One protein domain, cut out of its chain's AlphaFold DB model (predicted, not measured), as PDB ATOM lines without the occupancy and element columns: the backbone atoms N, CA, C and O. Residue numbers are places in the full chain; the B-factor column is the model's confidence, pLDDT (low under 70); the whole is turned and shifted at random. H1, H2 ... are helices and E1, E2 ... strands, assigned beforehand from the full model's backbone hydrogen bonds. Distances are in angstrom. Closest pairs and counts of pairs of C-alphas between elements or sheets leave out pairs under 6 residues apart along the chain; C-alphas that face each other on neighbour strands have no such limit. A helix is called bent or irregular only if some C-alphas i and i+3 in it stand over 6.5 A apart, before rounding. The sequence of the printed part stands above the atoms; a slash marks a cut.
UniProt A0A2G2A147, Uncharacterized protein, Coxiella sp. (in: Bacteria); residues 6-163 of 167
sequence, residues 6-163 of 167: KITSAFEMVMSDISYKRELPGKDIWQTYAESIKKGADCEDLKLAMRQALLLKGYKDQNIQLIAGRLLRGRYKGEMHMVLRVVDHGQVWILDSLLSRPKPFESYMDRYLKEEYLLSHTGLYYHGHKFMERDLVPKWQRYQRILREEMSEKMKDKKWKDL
ATOM      1  N   LYS A   6     -37.158  33.767  -1.552       96.50
ATOM      2  CA  LYS A   6     -36.242  33.044  -0.661       96.50
ATOM      3  C   LYS A   6     -36.648  31.577  -0.494       96.50
ATOM      4  O   LYS A   6     -35.791  30.719  -0.678       96.50
ATOM      5  N   ILE A   7     -37.932  31.299  -0.246       97.56
ATOM      6  CA  ILE A   7     -38.473  29.931  -0.160       97.56
ATOM      7  C   ILE A   7     -38.249  29.173  -1.467       97.56
ATOM      8  O   ILE A   7     -37.721  28.066  -1.455       97.56
ATOM      9  N   THR A   8     -38.601  29.794  -2.594       97.44
ATOM     10  CA  THR A   8     -38.451  29.189  -3.924       97.44
ATOM     11  C   THR A   8     -36.989  28.845  -4.206       97.44
ATOM     12  O   THR A   8     -36.683  27.704  -4.519       97.44
ATOM     13  N   SER A   9     -36.066  29.779  -3.966       97.00
ATOM     14  CA  SER A   9     -34.637  29.532  -4.188       97.00
ATOM     15  C   SER A   9     -34.012  28.525  -3.213       97.00
ATOM     16  O   SER A   9     -32.993  27.935  -3.541       97.00
ATOM     17  N   ALA A  10     -34.557  28.350  -2.000       96.81
ATOM     18  CA  ALA A  10     -34.099  27.304  -1.076       96.81
ATOM     19  C   ALA A  10     -34.534  25.928  -1.570       96.81
ATOM     20  O   ALA A  10     -33.746  24.992  -1.576       96.81
ATOM     21  N   PHE A  11     -35.786  25.839  -2.017       97.62
ATOM     22  CA  PHE A  11     -36.330  24.642  -2.630       97.62
ATOM     23  C   PHE A  11     -35.527  24.240  -3.873       97.62
ATOM     24  O   PHE A  11     -35.045  23.116  -3.947       97.62
ATOM     25  N   GLU A  12     -35.331  25.165  -4.813       96.38
ATOM     26  CA  GLU A  12     -34.617  24.907  -6.068       96.38
ATOM     27  C   GLU A  12     -33.170  24.474  -5.837       96.38
ATOM     28  O   GLU A  12     -32.760  23.479  -6.416       96.38
ATOM     29  N   MET A  13     -32.445  25.158  -4.945       94.94
ATOM     30  CA  MET A  13     -31.071  24.804  -4.567       94.94
ATOM     31  C   MET A  13     -30.967  23.344  -4.110       94.94
ATOM     32  O   MET A  13     -30.125  22.598  -4.585       94.94
ATOM     33  N   VAL A  14     -31.857  22.891  -3.225       95.81
ATOM     34  CA  VAL A  14     -31.805  21.500  -2.753       95.81
ATOM     35  C   VAL A  14     -32.171  20.514  -3.856       95.81
ATOM     36  O   VAL A  14     -31.519  19.482  -4.001       95.81
ATOM     37  N   MET A  15     -33.204  20.828  -4.637       95.25
ATOM     38  CA  MET A  15     -33.667  19.946  -5.708       95.25
ATOM     39  C   MET A  15     -32.677  19.862  -6.881       95.25
ATOM     40  O   MET A  15     -32.730  18.884  -7.623       95.25
ATOM     41  N   SER A  16     -31.789  20.851  -7.059       93.06
ATOM     42  CA  SER A  16     -30.695  20.805  -8.039       93.06
ATOM     43  C   SER A  16     -29.440  20.120  -7.510       93.06
ATOM     44  O   SER A  16     -28.770  19.419  -8.266       93.06
ATOM     45  N   ASP A  17     -29.118  20.322  -6.233       91.00
ATOM     46  CA  ASP A  17     -27.813  19.948  -5.681       91.00
ATOM     47  C   ASP A  17     -27.782  18.505  -5.163       91.00
ATOM     48  O   ASP A  17     -26.707  17.928  -4.989       91.00
ATOM     49  N   ILE A  18     -28.950  17.912  -4.892       91.19
ATOM     50  CA  ILE A  18     -29.055  16.629  -4.198       91.19
ATOM     51  C   ILE A  18     -29.826  15.612  -5.036       91.19
ATOM     52  O   ILE A  18     -31.011  15.766  -5.326       91.19
ATOM     53  N   SER A  19     -29.157  14.507  -5.373       89.81
ATOM     54  CA  SER A  19     -29.806  13.371  -6.033       89.81
ATOM     55  C   SER A  19     -30.756  12.633  -5.080       89.81
ATOM     56  O   SER A  19     -30.361  12.244  -3.978       89.81
ATOM     57  N   TYR A  20     -31.996  12.400  -5.514       87.44
ATOM     58  CA  TYR A  20     -32.948  11.591  -4.752       87.44
ATOM     59  C   TYR A  20     -32.576  10.105  -4.812       87.44
ATOM     60  O   TYR A  20     -32.407   9.541  -5.897       87.44
ATOM     61  N   LYS A  21     -32.501   9.459  -3.648       84.69
ATOM     62  CA  LYS A  21     -32.296   8.019  -3.493       84.69
ATOM     63  C   LYS A  21     -33.274   7.492  -2.456       84.69
ATOM     64  O   LYS A  21     -33.263   7.924  -1.312       84.69
ATOM     65  N   ARG A  22     -34.119   6.538  -2.849       75.75
ATOM     66  CA  ARG A  22     -34.998   5.849  -1.897       75.75
ATOM     67  C   ARG A  22     -34.137   4.933  -1.024       75.75
ATOM     68  O   ARG A  22     -33.481   4.045  -1.573       75.75
ATOM     69  N   GLU A  23     -34.128   5.141   0.294       70.56
ATOM     70  CA  GLU A  23     -33.481   4.197   1.211       70.56
ATOM     71  C   GLU A  23     -34.173   2.822   1.150       70.56
ATOM     72  O   GLU A  23     -35.373   2.702   0.879       70.56
ATOM     73  N   LEU A  24     -33.388   1.764   1.374       59.22
ATOM     74  CA  LEU A  24     -33.917   0.410   1.509       59.22
ATOM     75  C   LEU A  24     -34.681   0.288   2.840       59.22
ATOM     76  O   LEU A  24     -34.207   0.810   3.850       59.22
ATOM     77  N   PRO A  25     -35.805  -0.449   2.881       54.34
ATOM     78  CA  PRO A  25     -36.563  -0.660   4.112       54.34
ATOM     79  C   PRO A  25     -35.665  -1.140   5.264       54.34
ATOM     80  O   PRO A  25     -34.884  -2.077   5.099       54.34
ATOM     81  N   GLY A  26     -35.781  -0.504   6.433       55.34
ATOM     82  CA  GLY A  26     -35.051  -0.888   7.650       55.34
ATOM     83  C   GLY A  26     -33.743  -0.131   7.907       55.34
ATOM     84  O   GLY A  26     -33.164  -0.287   8.981       55.34
ATOM     85  N   LYS A  27     -33.300   0.724   6.978       64.56
ATOM     86  CA  LYS A  27     -32.332   1.794   7.253       64.56
ATOM     87  C   LYS A  27     -33.107   3.105   7.193       64.56
ATOM     88  O   LYS A  27     -33.878   3.314   6.273       64.56
ATOM     89  N   ASP A  28     -33.029   3.864   8.271       72.38
ATOM     90  CA  ASP A  28     -33.743   5.128   8.448       72.38
ATOM     91  C   ASP A  28     -32.732   6.077   9.086       72.38
ATOM     92  O   ASP A  28     -32.764   6.379  10.290       72.38
ATOM     93  N   ILE A  29     -31.703   6.369   8.288       81.19
ATOM     94  CA  ILE A  29     -30.527   7.135   8.690       81.19
ATOM     95  C   ILE A  29     -30.688   8.535   8.127       81.19
ATOM     96  O   ILE A  29     -30.483   8.766   6.948       81.19
ATOM     97  N   TRP A  30     -31.000   9.485   9.003       89.06
ATOM     98  CA  TRP A  30     -31.125  10.878   8.586       89.06
ATOM     99  C   TRP A  30     -29.747  11.474   8.321       89.06
ATOM    100  O   TRP A  30     -28.800  11.203   9.060       89.06
ATOM    101  N   GLN A  31     -29.636  12.315   7.311       89.56
ATOM    102  CA  GLN A  31     -28.379  12.873   6.839       89.56
ATOM    103  C   GLN A  31     -28.377  14.394   6.974       89.56
ATOM    104  O   GLN A  31     -29.402  15.067   6.847       89.56
ATOM    105  N   THR A  32     -27.199  14.958   7.226       88.69
ATOM    106  CA  THR A  32     -27.001  16.414   7.135       88.69
ATOM    107  C   THR A  32     -27.058  16.879   5.676       88.69
ATOM    108  O   THR A  32     -26.955  16.079   4.740       88.69
ATOM    109  N   TYR A  33     -27.153  18.195   5.456       87.69
ATOM    110  CA  TYR A  33     -27.052  18.780   4.112       87.69
ATOM    111  C   TYR A  33     -25.772  18.338   3.374       87.69
ATOM    112  O   TYR A  33     -25.821  17.916   2.219       87.69
ATOM    113  N   ALA A  34     -24.621  18.390   4.054       87.19
ATOM    114  CA  ALA A  34     -23.326  18.048   3.468       87.19
ATOM    115  C   ALA A  34     -23.201  16.553   3.127       87.19
ATOM    116  O   ALA A  34     -22.574  16.190   2.128       87.19
ATOM    117  N   GLU A  35     -23.791  15.678   3.942       89.12
ATOM    118  CA  GLU A  35     -23.854  14.244   3.653       89.12
ATOM    119  C   GLU A  35     -24.770  13.944   2.471       89.12
ATOM    120  O   GLU A  35     -24.378  13.192   1.579       89.12
ATOM    121  N   SER A  36     -25.931  14.597   2.432       91.44
ATOM    122  CA  SER A  36     -26.937  14.439   1.384       91.44
ATOM    123  C   SER A  36     -26.381  14.786  -0.001       91.44
ATOM    124  O   SER A  36     -26.593  14.034  -0.949       91.44
ATOM    125  N   ILE A  37     -25.580  15.855  -0.124       87.81
ATOM    126  CA  ILE A  37     -24.880  16.190  -1.382       87.81
ATOM    127  C   ILE A  37     -23.991  15.029  -1.853       87.81
ATOM    128  O   ILE A  37     -23.956  14.704  -3.037       87.81
ATOM    129  N   LYS A  38     -23.257  14.388  -0.935       88.19
ATOM    130  CA  LYS A  38     -22.274  13.346  -1.277       88.19
ATOM    131  C   LYS A  38     -22.922  11.997  -1.567       88.19
ATOM    132  O   LYS A  38     -22.466  11.263  -2.442       88.19
ATOM    133  N   LYS A  39     -23.934  11.631  -0.782       88.31
ATOM    134  CA  LYS A  39     -24.501  10.278  -0.748       88.31
ATOM    135  C   LYS A  39     -25.826  10.176  -1.502       88.31
ATOM    136  O   LYS A  39     -26.183   9.070  -1.910       88.31
ATOM    137  N   GLY A  40     -26.492  11.294  -1.778       87.12
ATOM    138  CA  GLY A  40     -27.907  11.339  -2.137       87.12
ATOM    139  C   GLY A  40     -28.797  11.329  -0.892       87.12
ATOM    140  O   GLY A  40     -28.313  11.106   0.217       87.12
ATOM    141  N   ALA A  41     -30.087  11.583  -1.090       90.25
ATOM    142  CA  ALA A  41     -31.040  11.836  -0.012       90.25
ATOM    143  C   ALA A  41     -32.388  11.157  -0.259       90.25
ATOM    144  O   ALA A  41     -32.866  11.126  -1.398       90.25
ATOM    145  N   ASP A  42     -33.020  10.685   0.811       90.06
ATOM    146  CA  ASP A  42     -34.418  10.268   0.794       90.06
ATOM    147  C   ASP A  42     -35.383  11.441   1.065       90.06
ATOM    148  O   ASP A  42     -35.060  12.615   0.853       90.06
ATOM    149  N   CYS A  43     -36.633  11.140   1.437       89.50
ATOM    150  CA  CYS A  43     -37.646  12.180   1.570       89.50
ATOM    151  C   CYS A  43     -37.479  13.034   2.839       89.50
ATOM    152  O   CYS A  43     -37.852  14.211   2.798       89.50
ATOM    153  N   GLU A  44     -36.912  12.483   3.911       91.06
ATOM    154  CA  GLU A  44     -36.581  13.162   5.160       91.06
ATOM    155  C   GLU A  44     -35.321  14.013   4.996       91.06
ATOM    156  O   GLU A  44     -35.325  15.205   5.322       91.06
ATOM    157  N   ASP A  45     -34.281  13.435   4.400       92.81
ATOM    158  CA  ASP A  45     -32.997  14.091   4.148       92.81
ATOM    159  C   ASP A  45     -33.158  15.358   3.303       92.81
ATOM    160  O   ASP A  45     -32.640  16.426   3.640       92.81
ATOM    161  N   LEU A  46     -33.968  15.292   2.239       95.12
ATOM    162  CA  LEU A  46     -34.267  16.464   1.413       95.12
ATOM    163  C   LEU A  46     -34.954  17.582   2.212       95.12
ATOM    164  O   LEU A  46     -34.785  18.760   1.903       95.12
ATOM    165  N   LYS A  47     -35.729  17.252   3.248       95.81
ATOM    166  CA  LYS A  47     -36.474  18.244   4.040       95.81
ATOM    167  C   LYS A  47     -35.567  18.887   5.080       95.81
ATOM    168  O   LYS A  47     -35.653  20.100   5.286       95.81
ATOM    169  N   LEU A  48     -34.641  18.120   5.653       94.44
ATOM    170  CA  LEU A  48     -33.544  18.648   6.467       94.44
ATOM    171  C   LEU A  48     -32.641  19.570   5.642       94.44
ATOM    172  O   LEU A  48     -32.348  20.691   6.061       94.44
ATOM    173  N   ALA A  49     -32.298  19.161   4.421       94.44
ATOM    174  CA  ALA A  49     -31.537  19.978   3.488       94.44
ATOM    175  C   ALA A  49     -32.247  21.303   3.152       94.44
ATOM    176  O   ALA A  49     -31.637  22.374   3.209       94.44
ATOM    177  N   MET A  50     -33.555  21.262   2.870       97.00
ATOM    178  CA  MET A  50     -34.362  22.466   2.617       97.00
ATOM    179  C   MET A  50     -34.426  23.377   3.843       97.00
ATOM    180  O   MET A  50     -34.329  24.599   3.698       97.00
ATOM    181  N   ARG A  51     -34.533  22.808   5.050       95.94
ATOM    182  CA  ARG A  51     -34.448  23.574   6.299       95.94
ATOM    183  C   ARG A  51     -33.114  24.311   6.388       95.94
ATOM    184  O   ARG A  51     -33.119  25.523   6.596       95.94
ATOM    185  N   GLN A  52     -31.990  23.630   6.179       94.00
ATOM    186  CA  GLN A  52     -30.672  24.262   6.241       94.00
ATOM    187  C   GLN A  52     -30.519  25.372   5.185       94.00
ATOM    188  O   GLN A  52     -30.056  26.469   5.504       94.00
ATOM    189  N   ALA A  53     -30.986  25.146   3.955       94.62
ATOM    190  CA  ALA A  53     -30.983  26.164   2.902       94.62
ATOM    191  C   ALA A  53     -31.816  27.409   3.274       94.62
ATOM    192  O   ALA A  53     -31.424  28.538   2.965       94.62
ATOM    193  N   LEU A  54     -32.947  27.240   3.967       96.31
ATOM    194  CA  LEU A  54     -33.757  28.355   4.473       96.31
ATOM    195  C   LEU A  54     -33.048  29.123   5.593       96.31
ATOM    196  O   LEU A  54     -33.062  30.358   5.579       96.31
ATOM    197  N   LEU A  55     -32.393  28.421   6.524       93.38
ATOM    198  CA  LEU A  55     -31.597  29.051   7.582       93.38
ATOM    199  C   LEU A  55     -30.473  29.913   6.990       93.38
ATOM    200  O   LEU A  55     -30.299  31.059   7.401       93.38
ATOM    201  N   LEU A  56     -29.768  29.414   5.967       90.94
ATOM    202  CA  LEU A  56     -28.732  30.170   5.247       90.94
ATOM    203  C   LEU A  56     -29.277  31.428   4.547       90.94
ATOM    204  O   LEU A  56     -28.545  32.393   4.347       90.94
ATOM    205  N   LYS A  57     -30.571  31.456   4.205       93.62
ATOM    206  CA  LYS A  57     -31.257  32.625   3.615       93.62
ATOM    207  C   LYS A  57     -31.880  33.563   4.661       93.62
ATOM    208  O   LYS A  57     -32.581  34.522   4.300       93.62
ATOM    209  N   GLY A  58     -31.618  33.304   5.942       93.94
ATOM    210  CA  GLY A  58     -32.017  34.141   7.071       93.94
ATOM    211  C   GLY A  58     -33.401  33.835   7.641       93.94
ATOM    212  O   GLY A  58     -33.944  34.675   8.359       93.94
ATOM    213  N   TYR A  59     -34.003  32.679   7.335       95.25
ATOM    214  CA  TYR A  59     -35.193  32.248   8.073       95.25
ATOM    215  C   TYR A  59     -34.814  31.861   9.499       95.25
ATOM    216  O   TYR A  59     -33.780  31.242   9.744       95.25
ATOM    217  N   LYS A  60     -35.681  32.212  10.449       92.44
ATOM    218  CA  LYS A  60     -35.559  31.761  11.833       92.44
ATOM    219  C   LYS A  60     -36.076  30.334  11.944       92.44
ATOM    220  O   LYS A  60     -37.135  30.025  11.404       92.44
ATOM    221  N   ASP A  61     -35.377  29.505  12.708       90.56
ATOM    222  CA  ASP A  61     -35.731  28.092  12.882       90.56
ATOM    223  C   ASP A  61     -37.135  27.890  13.475       90.56
ATOM    224  O   ASP A  61     -37.848  26.959  13.124       90.56
ATOM    225  N   GLN A  62     -37.603  28.831  14.300       93.25
ATOM    226  CA  GLN A  62     -38.969  28.831  14.835       93.25
ATOM    227  C   GLN A  62     -40.077  28.887  13.774       93.25
ATOM    228  O   GLN A  62     -41.208  28.502  14.054       93.25
ATOM    229  N   ASN A  63     -39.752  29.345  12.564       96.06
ATOM    230  CA  ASN A  63     -40.685  29.415  11.446       96.06
ATOM    231  C   ASN A  63     -40.636  28.160  10.566       96.06
ATOM    232  O   ASN A  63     -41.321  28.128   9.545       96.06
ATOM    233  N   ILE A  64     -39.817  27.161  10.910       96.44
ATOM    234  CA  ILE A  64     -39.569  25.972  10.097       96.44
ATOM    235  C   ILE A  64     -39.883  24.722  10.916       96.44
ATOM    236  O   ILE A  64     -39.444  24.568  12.055       96.44
ATOM    237  N   GLN A  65     -40.672  23.821  10.341       95.50
ATOM    238  CA  GLN A  65     -41.117  22.597  11.001       95.50
ATOM    239  C   GLN A  65     -41.186  21.458   9.986       95.50
ATOM    240  O   GLN A  65     -41.550  21.674   8.832       95.50
ATOM    241  N   LEU A  66     -40.862  20.241  10.407       95.69
ATOM    242  CA  LEU A  66     -41.073  19.038   9.604       95.69
ATOM    243  C   LEU A  66     -42.431  18.453   9.971       95.69
ATOM    244  O   LEU A  66     -42.748  18.332  11.152       95.69
ATOM    245  N   ILE A  67     -43.209  18.065   8.972       95.31
ATOM    246  CA  ILE A  67     -44.465  17.342   9.162       95.31
ATOM    247  C   ILE A  67     -44.287  15.962   8.559       95.31
ATOM    248  O   ILE A  67     -43.947  15.839   7.382       95.31
ATOM    249  N   ALA A  68     -44.530  14.936   9.362       93.19
ATOM    250  CA  ALA A  68     -44.631  13.568   8.896       93.19
ATOM    251  C   ALA A  68     -46.096  13.150   8.868       93.19
ATOM    252  O   ALA A  68     -46.870  13.448   9.780       93.19
ATOM    253  N   GLY A  69     -46.477  12.444   7.814       93.38
ATOM    254  CA  GLY A  69     -47.839  11.976   7.653       93.38
ATOM    255  C   GLY A  69     -47.961  10.908   6.584       93.38
ATOM    256  O   GLY A  69     -46.976  10.528   5.951       93.38
ATOM    257  N   ARG A  70     -49.189  10.444   6.357       94.81
ATOM    258  CA  ARG A  70     -49.487   9.465   5.307       94.81
ATOM    259  C   ARG A  70     -49.998  10.133   4.052       94.81
ATOM    260  O   ARG A  70     -50.891  10.982   4.104       94.81
ATOM    261  N   LEU A  71     -49.471   9.703   2.911       94.62
ATOM    262  CA  LEU A  71     -49.921  10.191   1.613       94.62
ATOM    263  C   LEU A  71     -51.371   9.776   1.345       94.62
ATOM    264  O   LEU A  71     -51.741   8.609   1.461       94.62
ATOM    265  N   LEU A  72     -52.202  10.735   0.941       94.81
ATOM    266  CA  LEU A  72     -53.634  10.519   0.703       94.81
ATOM    267  C   LEU A  72     -53.948  10.030  -0.716       94.81
ATOM    268  O   LEU A  72     -55.021   9.468  -0.960       94.81
ATOM    269  N   ARG A  73     -53.025  10.226  -1.665       91.56
ATOM    270  CA  ARG A  73     -53.233   9.921  -3.088       91.56
ATOM    271  C   ARG A  73     -51.939   9.630  -3.844       91.56
ATOM    272  O   ARG A  73     -50.847   9.915  -3.365       91.56
ATOM    273  N   GLY A  74     -52.097   9.132  -5.071       87.62
ATOM    274  CA  GLY A  74     -50.997   8.776  -5.967       87.62
ATOM    275  C   GLY A  74     -50.492   7.351  -5.740       87.62
ATOM    276  O   GLY A  74     -51.080   6.587  -4.977       87.62
ATOM    277  N   ARG A  75     -49.386   7.000  -6.407       86.31
ATOM    278  CA  ARG A  75     -48.810   5.642  -6.380       86.31
ATOM    279  C   ARG A  75     -48.286   5.190  -5.009       86.31
ATOM    280  O   ARG A  75     -48.045   4.009  -4.828       86.31
ATOM    281  N   TYR A  76     -48.120   6.124  -4.074       87.38
ATOM    282  CA  TYR A  76     -47.578   5.900  -2.729       87.38
ATOM    283  C   TYR A  76     -48.623   6.130  -1.628       87.38
ATOM    284  O   TYR A  76     -48.284   6.448  -0.491       87.38
ATOM    285  N   LYS A  77     -49.918   6.044  -1.960       93.06
ATOM    286  CA  LYS A  77     -50.999   6.253  -0.989       93.06
ATOM    287  C   LYS A  77     -50.814   5.341   0.233       93.06
ATOM    288  O   LYS A  77     -50.653   4.136   0.089       93.06
ATOM    289  N   GLY A  78     -50.896   5.924   1.428       92.00
ATOM    290  CA  GLY A  78     -50.735   5.240   2.713       92.00
ATOM    291  C   GLY A  78     -49.292   5.138   3.214       92.00
ATOM    292  O   GLY A  78     -49.102   4.885   4.408       92.00
ATOM    293  N   GLU A  79     -48.292   5.374   2.355       91.44
ATOM    294  CA  GLU A  79     -46.889   5.433   2.770       91.44
ATOM    295  C   GLU A  79     -46.627   6.673   3.637       91.44
ATOM    296  O   GLU A  79     -47.246   7.728   3.445       91.44
ATOM    297  N   MET A  80     -45.711   6.519   4.597       90.56
ATOM    298  CA  MET A  80     -45.191   7.631   5.390       90.56
ATOM    299  C   MET A  80     -44.350   8.545   4.511       90.56
ATOM    300  O   MET A  80     -43.578   8.082   3.675       90.56
ATOM    301  N   HIS A  81     -44.504   9.845   4.718       93.56
ATOM    302  CA  HIS A  81     -43.816  10.863   3.948       93.56
ATOM    303  C   HIS A  81     -43.587  12.106   4.792       93.56
ATOM    304  O   HIS A  81     -44.427  12.473   5.621       93.56
ATOM    305  N   MET A  82     -42.460  12.772   4.553       94.50
ATOM    306  CA  MET A  82     -42.090  13.993   5.255       94.50
ATOM    307  C   MET A  82     -42.140  15.203   4.332       94.50
ATOM    308  O   MET A  82     -41.648  15.179   3.202       94.50
ATOM    309  N   VAL A  83     -42.701  16.295   4.844       96.88
ATOM    310  CA  VAL A  83     -42.730  17.602   4.184       96.88
ATOM    311  C   VAL A  83     -42.199  18.685   5.113       96.88
ATOM    312  O   VAL A  83     -42.194  18.527   6.333       96.88
ATOM    313  N   LEU A  84     -41.761  19.804   4.538       98.00
ATOM    314  CA  LEU A  84     -41.282  20.945   5.306       98.00
ATOM    315  C   LEU A  84     -42.331  22.057   5.306       98.00
ATOM    316  O   LEU A  84     -42.695  22.581   4.253       98.00
ATOM    317  N   ARG A  85     -42.792  22.435   6.495       97.56
ATOM    318  CA  ARG A  85     -43.650  23.591   6.750       97.56
ATOM    319  C   ARG A  85     -42.792  24.821   7.031       97.56
ATOM    320  O   ARG A  85     -41.891  24.775   7.866       97.56
ATOM    321  N   VAL A  86     -43.120  25.934   6.379       97.88
ATOM    322  CA  VAL A  86     -42.447  27.228   6.558       97.88
ATOM    323  C   VAL A  86     -43.480  28.337   6.723       97.88
ATOM    324  O   VAL A  86     -44.387  28.466   5.901       97.88
ATOM    325  N   VAL A  87     -43.339  29.148   7.770       97.06
ATOM    326  CA  VAL A  87     -44.162  30.343   8.004       97.06
ATOM    327  C   VAL A  87     -43.426  31.584   7.501       97.06
ATOM    328  O   VAL A  87     -42.300  31.860   7.913       97.06
ATOM    329  N   ASP A  88     -44.073  32.353   6.630       96.31
ATOM    330  CA  ASP A  88     -43.537  33.576   6.034       96.31
ATOM    331  C   ASP A  88     -44.617  34.661   6.029       96.31
ATOM    332  O   ASP A  88     -45.653  34.505   5.389       96.31
ATOM    333  N   HIS A  89     -44.404  35.730   6.806       93.06
ATOM    334  CA  HIS A  89     -45.343  36.854   6.944       93.06
ATOM    335  C   HIS A  89     -46.808  36.432   7.200       93.06
ATOM    336  O   HIS A  89     -47.739  36.993   6.635       93.06
ATOM    337  N   GLY A  90     -47.012  35.417   8.049       93.19
ATOM    338  CA  GLY A  90     -48.338  34.882   8.391       93.19
ATOM    339  C   GLY A  90     -48.882  33.833   7.413       93.19
ATOM    340  O   GLY A  90     -49.789  33.089   7.771       93.19
ATOM    341  N   GLN A  91     -48.292  33.690   6.223       95.62
ATOM    342  CA  GLN A  91     -48.644  32.638   5.272       95.62
ATOM    343  C   GLN A  91     -47.838  31.365   5.545       95.62
ATOM    344  O   GLN A  91     -46.625  31.405   5.758       95.62
ATOM    345  N   VAL A  92     -48.505  30.213   5.474       97.06
ATOM    346  CA  VAL A  92     -47.859  28.904   5.620       97.06
ATOM    347  C   VAL A  92     -47.637  28.257   4.254       97.06
ATOM    348  O   VAL A  92     -48.561  28.156   3.438       97.06
ATOM    349  N   TRP A  93     -46.410  27.792   4.033       98.06
ATOM    350  CA  TRP A  93     -45.948  27.120   2.825       98.06
ATOM    351  C   TRP A  93     -45.477  25.702   3.138       98.06
ATOM    352  O   TRP A  93     -44.876  25.457   4.182       98.06
ATOM    353  N   ILE A  94     -45.723  24.789   2.206       97.81
ATOM    354  CA  ILE A  94     -45.206  23.427   2.194       97.81
ATOM    355  C   ILE A  94     -44.182  23.300   1.072       97.81
ATOM    356  O   ILE A  94     -44.458  23.634  -0.086       97.81
ATOM    357  N   LEU A  95     -43.002  22.807   1.431       98.00
ATOM    358  CA  LEU A  95     -41.971  22.364   0.510       98.00
ATOM    359  C   LEU A  95     -41.946  20.841   0.554       98.00
ATOM    360  O   LEU A  95     -41.811  20.231   1.618       98.00
ATOM    361  N   ASP A  96     -42.084  20.235  -0.617       95.50
ATOM    362  CA  ASP A  96     -42.076  18.792  -0.759       95.50
ATOM    363  C   ASP A  96     -41.331  18.365  -2.029       95.50
ATOM    364  O   ASP A  96     -41.507  18.960  -3.088       95.50
ATOM    365  N   SER A  97     -40.525  17.309  -1.919       93.12
ATOM    366  CA  SER A  97     -39.726  16.730  -2.999       93.12
ATOM    367  C   SER A  97     -40.569  16.015  -4.058       93.12
ATOM    368  O   SER A  97     -40.062  15.724  -5.137       93.12
ATOM    369  N   LEU A  98     -41.851  15.745  -3.784       91.12
ATOM    370  CA  LEU A  98     -42.804  15.235  -4.779       91.12
ATOM    371  C   LEU A  98     -43.455  16.347  -5.618       91.12
ATOM    372  O   LEU A  98     -44.228  16.065  -6.534       91.12
ATOM    373  N   LEU A  99     -43.181  17.615  -5.303       91.62
ATOM    374  CA  LEU A  99     -43.716  18.765  -6.018       91.62
ATOM    375  C   LEU A  99     -42.646  19.388  -6.911       91.62
ATOM    376  O   LEU A  99     -41.461  19.336  -6.620       91.62
ATOM    377  N   SER A 100     -43.077  20.072  -7.969       92.88
ATOM    378  CA  SER A 100     -42.181  20.908  -8.778       92.88
ATOM    379  C   SER A 100     -41.931  22.292  -8.175       92.88
ATOM    380  O   SER A 100     -41.058  23.016  -8.639       92.88
ATOM    381  N   ARG A 101     -42.734  22.702  -7.184       95.38
ATOM    382  CA  ARG A 101     -42.626  24.005  -6.516       95.38
ATOM    383  C   ARG A 101     -43.341  24.014  -5.164       95.38
ATOM    384  O   ARG A 101     -44.318  23.272  -5.011       95.38
ATOM    385  N   PRO A 102     -42.966  24.924  -4.246       97.25
ATOM    386  CA  PRO A 102     -43.665  25.109  -2.978       97.25
ATOM    387  C   PRO A 102     -45.150  25.455  -3.161       97.25
ATOM    388  O   PRO A 102     -45.550  26.107  -4.138       97.25
ATOM    389  N   LYS A 103     -45.978  25.031  -2.203       96.75
ATOM    390  CA  LYS A 103     -47.438  25.211  -2.223       96.75
ATOM    391  C   LYS A 103     -47.943  25.834  -0.924       96.75
ATOM    392  O   LYS A 103     -47.366  25.562   0.123       96.75
ATOM    393  N   PRO A 104     -49.021  26.633  -0.950       96.50
ATOM    394  CA  PRO A 104     -49.706  27.031   0.277       96.50
ATOM    395  C   PRO A 104     -50.204  25.807   1.055       96.50
ATOM    396  O   PRO A 104     -50.694  24.856   0.437       96.50
ATOM    397  N   PHE A 105     -50.118  25.853   2.385       95.06
ATOM    398  CA  PHE A 105     -50.503  24.761   3.293       95.06
ATOM    399  C   PHE A 105     -51.902  24.201   3.016       95.06
ATOM    400  O   PHE A 105     -52.044  23.004   2.772       95.06
ATOM    401  N   GLU A 106     -52.905  25.076   2.941       91.81
ATOM    402  CA  GLU A 106     -54.311  24.713   2.693       91.81
ATOM    403  C   GLU A 106     -54.508  23.990   1.355       91.81
ATOM    404  O   GLU A 106     -55.347  23.108   1.210       91.81
ATOM    405  N   SER A 107     -53.694  24.320   0.349       92.56
ATOM    406  CA  SER A 107     -53.767  23.655  -0.957       92.56
ATOM    407  C   SER A 107     -53.114  22.269  -0.971       92.56
ATOM    408  O   SER A 107     -53.272  21.530  -1.952       92.56
ATOM    409  N   TYR A 108     -52.352  21.939   0.077       94.00
ATOM    410  CA  TYR A 108     -51.531  20.742   0.156       94.00
ATOM    411  C   TYR A 108     -52.101  19.694   1.119       94.00
ATOM    412  O   TYR A 108     -52.386  18.582   0.679       94.00
ATOM    413  N   MET A 109     -52.287  20.031   2.397       92.38
ATOM    414  CA  MET A 109     -52.509  19.036   3.457       92.38
ATOM    415  C   MET A 109     -53.729  18.151   3.193       92.38
ATOM    416  O   MET A 109     -53.566  16.965   2.914       92.38
ATOM    417  N   ASP A 110     -54.924  18.738   3.099       87.69
ATOM    418  CA  ASP A 110     -56.181  17.989   2.924       87.69
ATOM    419  C   ASP A 110     -56.222  17.135   1.653       87.69
ATOM    420  O   ASP A 110     -56.995  16.185   1.537       87.69
ATOM    421  N   ARG A 111     -55.389  17.473   0.665       89.62
ATOM    422  CA  ARG A 111     -55.374  16.795  -0.631       89.62
ATOM    423  C   ARG A 111     -54.269  15.757  -0.760       89.62
ATOM    424  O   ARG A 111     -54.387  14.884  -1.618       89.62
ATOM    425  N   TYR A 112     -53.173  15.881  -0.019       92.56
ATOM    426  CA  TYR A 112     -51.964  15.088  -0.258       92.56
ATOM    427  C   TYR A 112     -51.432  14.378   0.981       92.56
ATOM    428  O   TYR A 112     -50.874  13.297   0.810       92.56
ATOM    429  N   LEU A 113     -51.607  14.917   2.189       94.75
ATOM    430  CA  LEU A 113     -50.944  14.400   3.383       94.75
ATOM    431  C   LEU A 113     -51.846  14.495   4.615       94.75
ATOM    432  O   LEU A 113     -52.219  15.585   5.040       94.75
ATOM    433  N   LYS A 114     -52.128  13.351   5.239       94.25
ATOM    434  CA  LYS A 114     -52.718  13.303   6.578       94.25
ATOM    435  C   LYS A 114     -51.592  13.359   7.603       94.25
ATOM    436  O   LYS A 114     -50.833  12.399   7.697       94.25
ATOM    437  N   GLU A 115     -51.483  14.470   8.327       93.12
ATOM    438  CA  GLU A 115     -50.493  14.646   9.396       93.12
ATOM    439  C   GLU A 115     -50.620  13.545  10.457       93.12
ATOM    440  O   GLU A 115     -51.722  13.205  10.890       93.12
ATOM    441  N   GLU A 116     -49.477  12.995  10.860       91.19
ATOM    442  CA  GLU A 116     -49.361  12.143  12.040       91.19
ATOM    443  C   GLU A 116     -48.607  12.876  13.145       91.19
ATOM    444  O   GLU A 116     -49.108  12.964  14.259       91.19
ATOM    445  N   TYR A 117     -47.434  13.441  12.850       91.12
ATOM    446  CA  TYR A 117     -46.653  14.185  13.835       91.12
ATOM    447  C   TYR A 117     -45.861  15.334  13.211       91.12
ATOM    448  O   TYR A 117     -45.565  15.358  12.013       91.12
ATOM    449  N   LEU A 118     -45.453  16.266  14.068       92.12
ATOM    450  CA  LEU A 118     -44.678  17.445  13.715       92.12
ATOM    451  C   LEU A 118     -43.389  17.501  14.535       92.12
ATOM    452  O   LEU A 118     -43.399  17.324  15.751       92.12
ATOM    453  N   LEU A 119     -42.271  17.800  13.879       91.31
ATOM    454  CA  LEU A 119     -40.994  18.093  14.526       91.31
ATOM    455  C   LEU A 119     -40.669  19.573  14.350       91.31
ATOM    456  O   LEU A 119     -40.711  20.121  13.249       91.31
ATOM    457  N   SER A 120     -40.302  20.222  15.444       88.44
ATOM    458  CA  SER A 120     -39.846  21.609  15.460       88.44
ATOM    459  C   SER A 120     -38.574  21.732  16.288       88.44
ATOM    460  O   SER A 120     -38.192  20.807  17.002       88.44
ATOM    461  N   HIS A 121     -37.947  22.904  16.262       81.56
ATOM    462  CA  HIS A 121     -36.772  23.177  17.091       81.56
ATOM    463  C   HIS A 121     -37.010  22.994  18.608       81.56
ATOM    464  O   HIS A 121     -36.054  22.766  19.342       81.56
ATOM    465  N   THR A 122     -38.261  23.055  19.095       82.62
ATOM    466  CA  THR A 122     -38.590  22.909  20.531       82.62
ATOM    467  C   THR A 122     -39.073  21.520  20.937       82.62
ATOM    468  O   THR A 122     -39.223  21.245  22.137       82.62
ATOM    469  N   GLY A 123     -39.357  20.642  19.974       84.31
ATOM    470  CA  GLY A 123     -39.877  19.317  20.279       84.31
ATOM    471  C   GLY A 123     -40.626  18.638  19.145       84.31
ATOM    472  O   GLY A 123     -40.816  19.190  18.057       84.31
ATOM    473  N   LEU A 124     -41.079  17.435  19.481       86.19
ATOM    474  CA  LEU A 124     -42.017  16.606  18.742       86.19
ATOM    475  C   LEU A 124     -43.448  16.858  19.250       86.19
ATOM    476  O   LEU A 124     -43.673  16.929  20.461       86.19
ATOM    477  N   TYR A 125     -44.403  16.957  18.329       86.44
ATOM    478  CA  TYR A 125     -45.814  17.218  18.602       86.44
ATOM    479  C   TYR A 125     -46.701  16.198  17.877       86.44
ATOM    480  O   TYR A 125     -46.449  15.882  16.716       86.44
ATOM    481  N   TYR A 126     -47.742  15.715  18.554       83.44
ATOM    482  CA  TYR A 126     -48.764  14.805  18.024       83.44
ATOM    483  C   TYR A 126     -50.143  15.423  18.288       83.44
ATOM    484  O   TYR A 126     -50.441  15.772  19.430       83.44
ATOM    485  N   HIS A 127     -50.947  15.648  17.241       78.50
ATOM    486  CA  HIS A 127     -52.216  16.408  17.310       78.50
ATOM    487  C   HIS A 127     -52.117  17.722  18.107       78.50
ATOM    488  O   HIS A 127     -52.987  18.055  18.904       78.50
ATOM    489  N   GLY A 128     -51.018  18.463  17.938       74.75
ATOM    490  CA  GLY A 128     -50.790  19.738  18.630       74.75
ATOM    491  C   GLY A 128     -50.290  19.632  20.078       74.75
ATOM    492  O   GLY A 128     -49.912  20.647  20.660       74.75
ATOM    493  N   HIS A 129     -50.195  18.431  20.648       76.81
ATOM    494  CA  HIS A 129     -49.664  18.214  21.993       76.81
ATOM    495  C   HIS A 129     -48.189  17.817  21.939       76.81
ATOM    496  O   HIS A 129     -47.801  16.941  21.166       76.81
ATOM    497  N   LYS A 130     -47.351  18.452  22.770       77.25
ATOM    498  CA  LYS A 130     -45.937  18.075  22.894       77.25
ATOM    499  C   LYS A 130     -45.851  16.651  23.442       77.25
ATOM    500  O   LYS A 130     -46.415  16.364  24.494       77.25
ATOM    501  N   PHE A 131     -45.159  15.774  22.725       73.69
ATOM    502  CA  PHE A 131     -45.300  14.330  22.893       73.69
ATOM    503  C   PHE A 131     -43.996  13.662  23.348       73.69
ATOM    504  O   PHE A 131     -42.912  14.069  22.928       73.69
ATOM    505  N   MET A 132     -44.100  12.628  24.194       60.47
ATOM    506  CA  MET A 132     -42.975  11.823  24.708       60.47
ATOM    507  C   MET A 132     -43.263  10.306  24.641       60.47
ATOM    508  O   MET A 132     -42.981   9.578  25.590       60.47
ATOM    509  N   GLU A 133     -43.850   9.795  23.555       59.31
ATOM    510  CA  GLU A 133     -43.985   8.337  23.375       59.31
ATOM    511  C   GLU A 133     -42.683   7.672  22.914       59.31
ATOM    512  O   GLU A 133     -41.949   8.213  22.083       59.31
ATOM    513  N   ARG A 134     -42.433   6.453  23.414       58.88
ATOM    514  CA  ARG A 134     -41.197   5.680  23.189       58.88
ATOM    515  C   ARG A 134     -40.882   5.417  21.713       58.88
ATOM    516  O   ARG A 134     -39.706   5.402  21.368       58.88
ATOM    517  N   ASP A 135     -41.885   5.275  20.850       57.88
ATOM    518  CA  ASP A 135     -41.674   4.874  19.450       57.88
ATOM    519  C   ASP A 135     -41.275   6.043  18.535       57.88
ATOM    520  O   ASP A 135     -40.613   5.851  17.515       57.88
ATOM    521  N   LEU A 136     -41.600   7.279  18.927       67.12
ATOM    522  CA  LEU A 136     -41.200   8.492  18.203       67.12
ATOM    523  C   LEU A 136     -39.938   9.146  18.791       67.12
ATOM    524  O   LEU A 136     -39.312   9.988  18.140       67.12
ATOM    525  N   VAL A 137     -39.512   8.722  19.987       70.44
ATOM    526  CA  VAL A 137     -38.248   9.142  20.612       70.44
ATOM    527  C   VAL A 137     -37.045   8.927  19.683       70.44
ATOM    528  O   VAL A 137     -36.264   9.871  19.549       70.44
ATOM    529  N   PRO A 138     -36.885   7.792  18.969       80.44
ATOM    530  CA  PRO A 138     -35.783   7.621  18.025       80.44
ATOM    531  C   PRO A 138     -35.776   8.668  16.903       80.44
ATOM    532  O   PRO A 138     -34.720   9.205  16.572       80.44
ATOM    533  N   LYS A 139     -36.944   9.016  16.343       80.81
ATOM    534  CA  LYS A 139     -37.065  10.047  15.295       80.81
ATOM    535  C   LYS A 139     -36.677  11.425  15.833       80.81
ATOM    536  O   LYS A 139     -35.901  12.140  15.201       80.81
ATOM    537  N   TRP A 140     -37.142  11.770  17.034       81.50
ATOM    538  CA  TRP A 140     -36.749  13.008  17.708       81.50
ATOM    539  C   TRP A 140     -35.247  13.052  18.021       81.50
ATOM    540  O   TRP A 140     -34.588  14.046  17.730       81.50
ATOM    541  N   GLN A 141     -34.671  11.968  18.544       84.38
ATOM    542  CA  GLN A 141     -33.238  11.873  18.840       84.38
ATOM    543  C   GLN A 141     -32.375  12.020  17.582       84.38
ATOM    544  O   GLN A 141     -31.333  12.680  17.627       84.38
ATOM    545  N   ARG A 142     -32.806  11.450  16.449       86.00
ATOM    546  CA  ARG A 142     -32.133  11.635  15.153       86.00
ATOM    547  C   ARG A 142     -32.193  13.082  14.700       86.00
ATOM    548  O   ARG A 142     -31.158  13.632  14.334       86.00
ATOM    549  N   TYR A 143     -33.358  13.713  14.796       85.94
ATOM    550  CA  TYR A 143     -33.481  15.130  14.486       85.94
ATOM    551  C   TYR A 143     -32.563  15.978  15.376       85.94
ATOM    552  O   TYR A 143     -31.770  16.765  14.868       85.94
ATOM    553  N   GLN A 144     -32.555  15.743  16.693       85.50
ATOM    554  CA  GLN A 144     -31.641  16.414  17.623       85.50
ATOM    555  C   GLN A 144     -30.162  16.188  17.286       85.50
ATOM    556  O   GLN A 144     -29.351  17.094  17.475       85.50
ATOM    557  N   ARG A 145     -29.785  14.997  16.803       90.44
ATOM    558  CA  ARG A 145     -28.422  14.736  16.326       90.44
ATOM    559  C   ARG A 145     -28.073  15.652  15.153       90.44
ATOM    560  O   ARG A 145     -27.059  16.334  15.250       90.44
ATOM    561  N   ILE A 146     -28.926  15.726  14.128       88.94
ATOM    562  CA  ILE A 146     -28.721  16.613  12.970       88.94
ATOM    563  C   ILE A 146     -28.569  18.068  13.422       88.94
ATOM    564  O   ILE A 146     -27.600  18.726  13.056       88.94
ATOM    565  N   LEU A 147     -29.456  18.542  14.305       84.44
ATOM    566  CA  LEU A 147     -29.373  19.901  14.852       84.44
ATOM    567  C   LEU A 147     -28.023  20.178  15.533       84.44
ATOM    568  O   LEU A 147     -27.434  21.240  15.335       84.44
ATOM    569  N   ARG A 148     -27.513  19.225  16.327       85.06
ATOM    570  CA  ARG A 148     -26.217  19.359  17.010       85.06
ATOM    571  C   ARG A 148     -25.041  19.363  16.039       85.06
ATOM    572  O   ARG A 148     -24.109  20.142  16.235       85.06
ATOM    573  N   GLU A 149     -25.072  18.513  15.020       85.56
ATOM    574  CA  GLU A 149     -24.020  18.438  14.000       85.56
ATOM    575  C   GLU A 149     -23.945  19.742  13.199       85.56
ATOM    576  O   GLU A 149     -22.880  20.355  13.135       85.56
ATOM    577  N   GLU A 150     -25.084  20.250  12.719       82.25
ATOM    578  CA  GLU A 150     -25.165  21.530  12.003       82.25
ATOM    579  C   GLU A 150     -24.706  22.716  12.869       82.25
ATOM    580  O   GLU A 150     -24.042  23.637  12.388       82.25
ATOM    581  N   MET A 151     -25.040  22.716  14.167       77.19
ATOM    582  CA  MET A 151     -24.551  23.731  15.104       77.19
ATOM    583  C   MET A 151     -23.036  23.642  15.312       77.19
ATOM    584  O   MET A 151     -22.365  24.674  15.346       77.19
ATOM    585  N   SER A 152     -22.486  22.432  15.438       76.56
ATOM    586  CA  SER A 152     -21.043  22.227  15.591       76.56
ATOM    587  C   SER A 152     -20.272  22.709  14.362       76.56
ATOM    588  O   SER A 152     -19.240  23.364  14.504       76.56
ATOM    589  N   GLU A 153     -20.784  22.444  13.159       72.81
ATOM    590  CA  GLU A 153     -20.198  22.937  11.911       72.81
ATOM    591  C   GLU A 153     -20.196  24.468  11.848       72.81
ATOM    592  O   GLU A 153     -19.159  25.062  11.552       72.81
ATOM    593  N   LYS A 154     -21.303  25.119  12.237       66.94
ATOM    594  CA  LYS A 154     -21.359  26.589  12.345       66.94
ATOM    595  C   LYS A 154     -20.320  27.145  13.320       66.94
ATOM    596  O   LYS A 154     -19.694  28.149  13.018       66.94
ATOM    597  N   MET A 155     -20.096  26.499  14.467       61.06
ATOM    598  CA  MET A 155     -19.102  26.960  15.453       61.06
ATOM    599  C   MET A 155     -17.646  26.783  14.992       61.06
ATOM    600  O   MET A 155     -16.752  27.478  15.488       61.06
ATOM    601  N   LYS A 156     -17.388  25.847  14.070       61.97
ATOM    602  CA  LYS A 156     -16.057  25.616  13.486       61.97
ATOM    603  C   LYS A 156     -15.718  26.623  12.389       61.97
ATOM    604  O   LYS A 156     -14.539  26.888  12.161       61.97
ATOM    605  N   ASP A 157     -16.722  27.200  11.740       58.56
ATOM    606  CA  ASP A 157     -16.534  28.183  10.680       58.56
ATOM    607  C   ASP A 157     -16.267  29.584  11.272       58.56
ATOM    608  O   ASP A 157     -17.117  30.195  11.926       58.56
ATOM    609  N   LYS A 158     -15.046  30.099  11.066       49.16
ATOM    610  CA  LYS A 158     -14.530  31.352  11.661       49.16
ATOM    611  C   LYS A 158     -15.445  32.554  11.379       49.16
ATOM    612  O   LYS A 158     -15.575  33.430  12.225       49.16
ATOM    613  N   LYS A 159     -16.150  32.531  10.241       51.84
ATOM    614  CA  LYS A 159     -17.102  33.558   9.790       51.84
ATOM    615  C   LYS A 159     -18.323  33.736  10.709       51.84
ATOM    616  O   LYS A 159     -18.941  34.794  10.690       51.84
ATOM    617  N   TRP A 160     -18.680  32.720  11.499       43.25
ATOM    618  CA  TRP A 160     -19.814  32.764  12.433       43.25
ATOM    619  C   TRP A 160     -19.428  33.214  13.844       43.25
ATOM    620  O   TRP A 160     -20.292  33.703  14.570       43.25
ATOM    621  N   LYS A 161     -18.148  33.099  14.231       42.88
ATOM    622  CA  LYS A 161     -17.651  33.630  15.513       42.88
ATOM    623  C   LYS A 161     -17.729  35.157  15.558       42.88
ATOM    624  O   LYS A 161     -18.093  35.715  16.586       42.88
ATOM    625  N   ASP A 162     -17.497  35.808  14.422       41.25
ATOM    626  CA  ASP A 162     -17.527  37.271  14.320       41.25
ATOM    627  C   ASP A 162     -18.962  37.842  14.323       41.25
ATOM    628  O   ASP A 162     -19.168  38.996  14.684       41.25
ATOM    629  N   LEU A 163     -19.978  37.024  14.015       41.94
ATOM    630  CA  LEU A 163     -21.401  37.396  14.100       41.94
ATOM    631  C   LEU A 163     -21.957  37.391  15.538       41.94
ATOM    632  O   LEU A 163     -23.072  37.860  15.750       41.94
TER     633      LEU A 163
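AT A GLANCE: This is residues 6 to 163 of the 167 residues of an uncharacterized protein of Coxiella sp. (in: Bacteria) (UniProt A0A2G2A147). A strongly twisted wall of five antiparallel strands has helix H3 packed along one face, with H1 and H2 each packed on H3, while the irregular helix H4 is on the opposite face near the E3 edge. The longest helix, H5, begins over the other edge of the sheet, on the same face as H3, and runs out of the body; residues 151 to 163, the end of H5 and the short H6, stick out as an arm. The printed part has 158 residues, with six named helices and five named strands in the order H1 H2 H3 E1 E2 E3 H4 E4 E5 H5 H6; the sheet's order is E3 E2 E1 E4 E5, and the class is mixed, helices and strands. The whole is compact, with a radius of gyration of the C-alphas of 15.2 A and spans of 47 by 34 by 32 A, the arm adding to the longest.

IN THESE COORDINATES: The sheet holds E1, residues 64 to 71, 20.7 A long; E2, residues 80 to 88, 26.0 A; E3, residues 91 to 95; E4, residues 113 to 120, 17.9 A; and E5, residues 123 to 126. C-alpha 80, where E2 begins, is at (-45.191, 7.631, 5.390). H1, residues 6 to 17, is 16.4 A long and begins with C-alpha 6 at (-36.242, 33.044, -0.661). H2 is residues 33 to 39, H3 residues 45 to 56, 16.7 A long, and H4 residues 105 to 112. H5, residues 137 to 156, is 28.5 A long. H6, residues 158 to 163, ends with C-alpha 163 at (-21.401, 37.396, 14.100).

HOW THE PARTS SIT: E1, E2 and E3 form a meander, each strand the antiparallel neighbour of the one before. N 67 and O 83 are 2.9 A apart between E1 and E2, and N 93 and O 86 are 2.8 A apart between E3 and E2. E4 is antiparallel to E1, with N 66 and O 119 at 2.8 A, and bends by 75 degrees at residue 116. E4 and E5 are a hairpin, with N 125 and O 118 at 2.8 A. Helices on both faces of the sheet make three layers: H1, H3 and H5 on one face, H4 on the other. H3 is over E2 at a height over the sheet of 9.2 A and runs along the strands, at 4 degrees to E2 on the local plane; the closest C-alphas are those of Lys 47 and Leu 84, 5.7 A. H1 touches H3 at a steep tilt of 47 degrees, opposite ways, with C-alphas 10 and 53 closest at 5.2 A. H2 and H3 form a helical hairpin; they touch, with C-alphas 33 and 49 closest at 4.7 A, and H2 is not on the sheet. H5 is on the sheet, its closest C-alphas to E5 being those of Trp 140 and Leu 124, 6.5 A. H3 and H5 are near each other. H4 is irregular, with C-alphas 107 and 110 7.3 A apart; it comes closest to E3 at C-alphas 105 and 93, 5.2 A. H5 and H6 are close but not clearly touching, about perpendicular at 86 degrees. Every O i to N i+4 pair is within hydrogen-bond range in H1, H3 and H5, against 2 of 3 in H2, 2 of 4 in H4 and 0 of 2 in H6, where 2 of 3 O i to N i+3 pairs are.

THE WHOLE: The C-alphas farthest apart, those of Arg 75 and Asp 162, are 49.1 A apart. Without residues 151 to 163, which stand free, the body spans 35 by 33 by 32 A. The printed part has no cut, and the one long link, H1 to H2, has 15 residues. The mean pLDDT of the printed part is 86.1; residues 24 to 27, 132 to 136 and 154 to 163 are under 70.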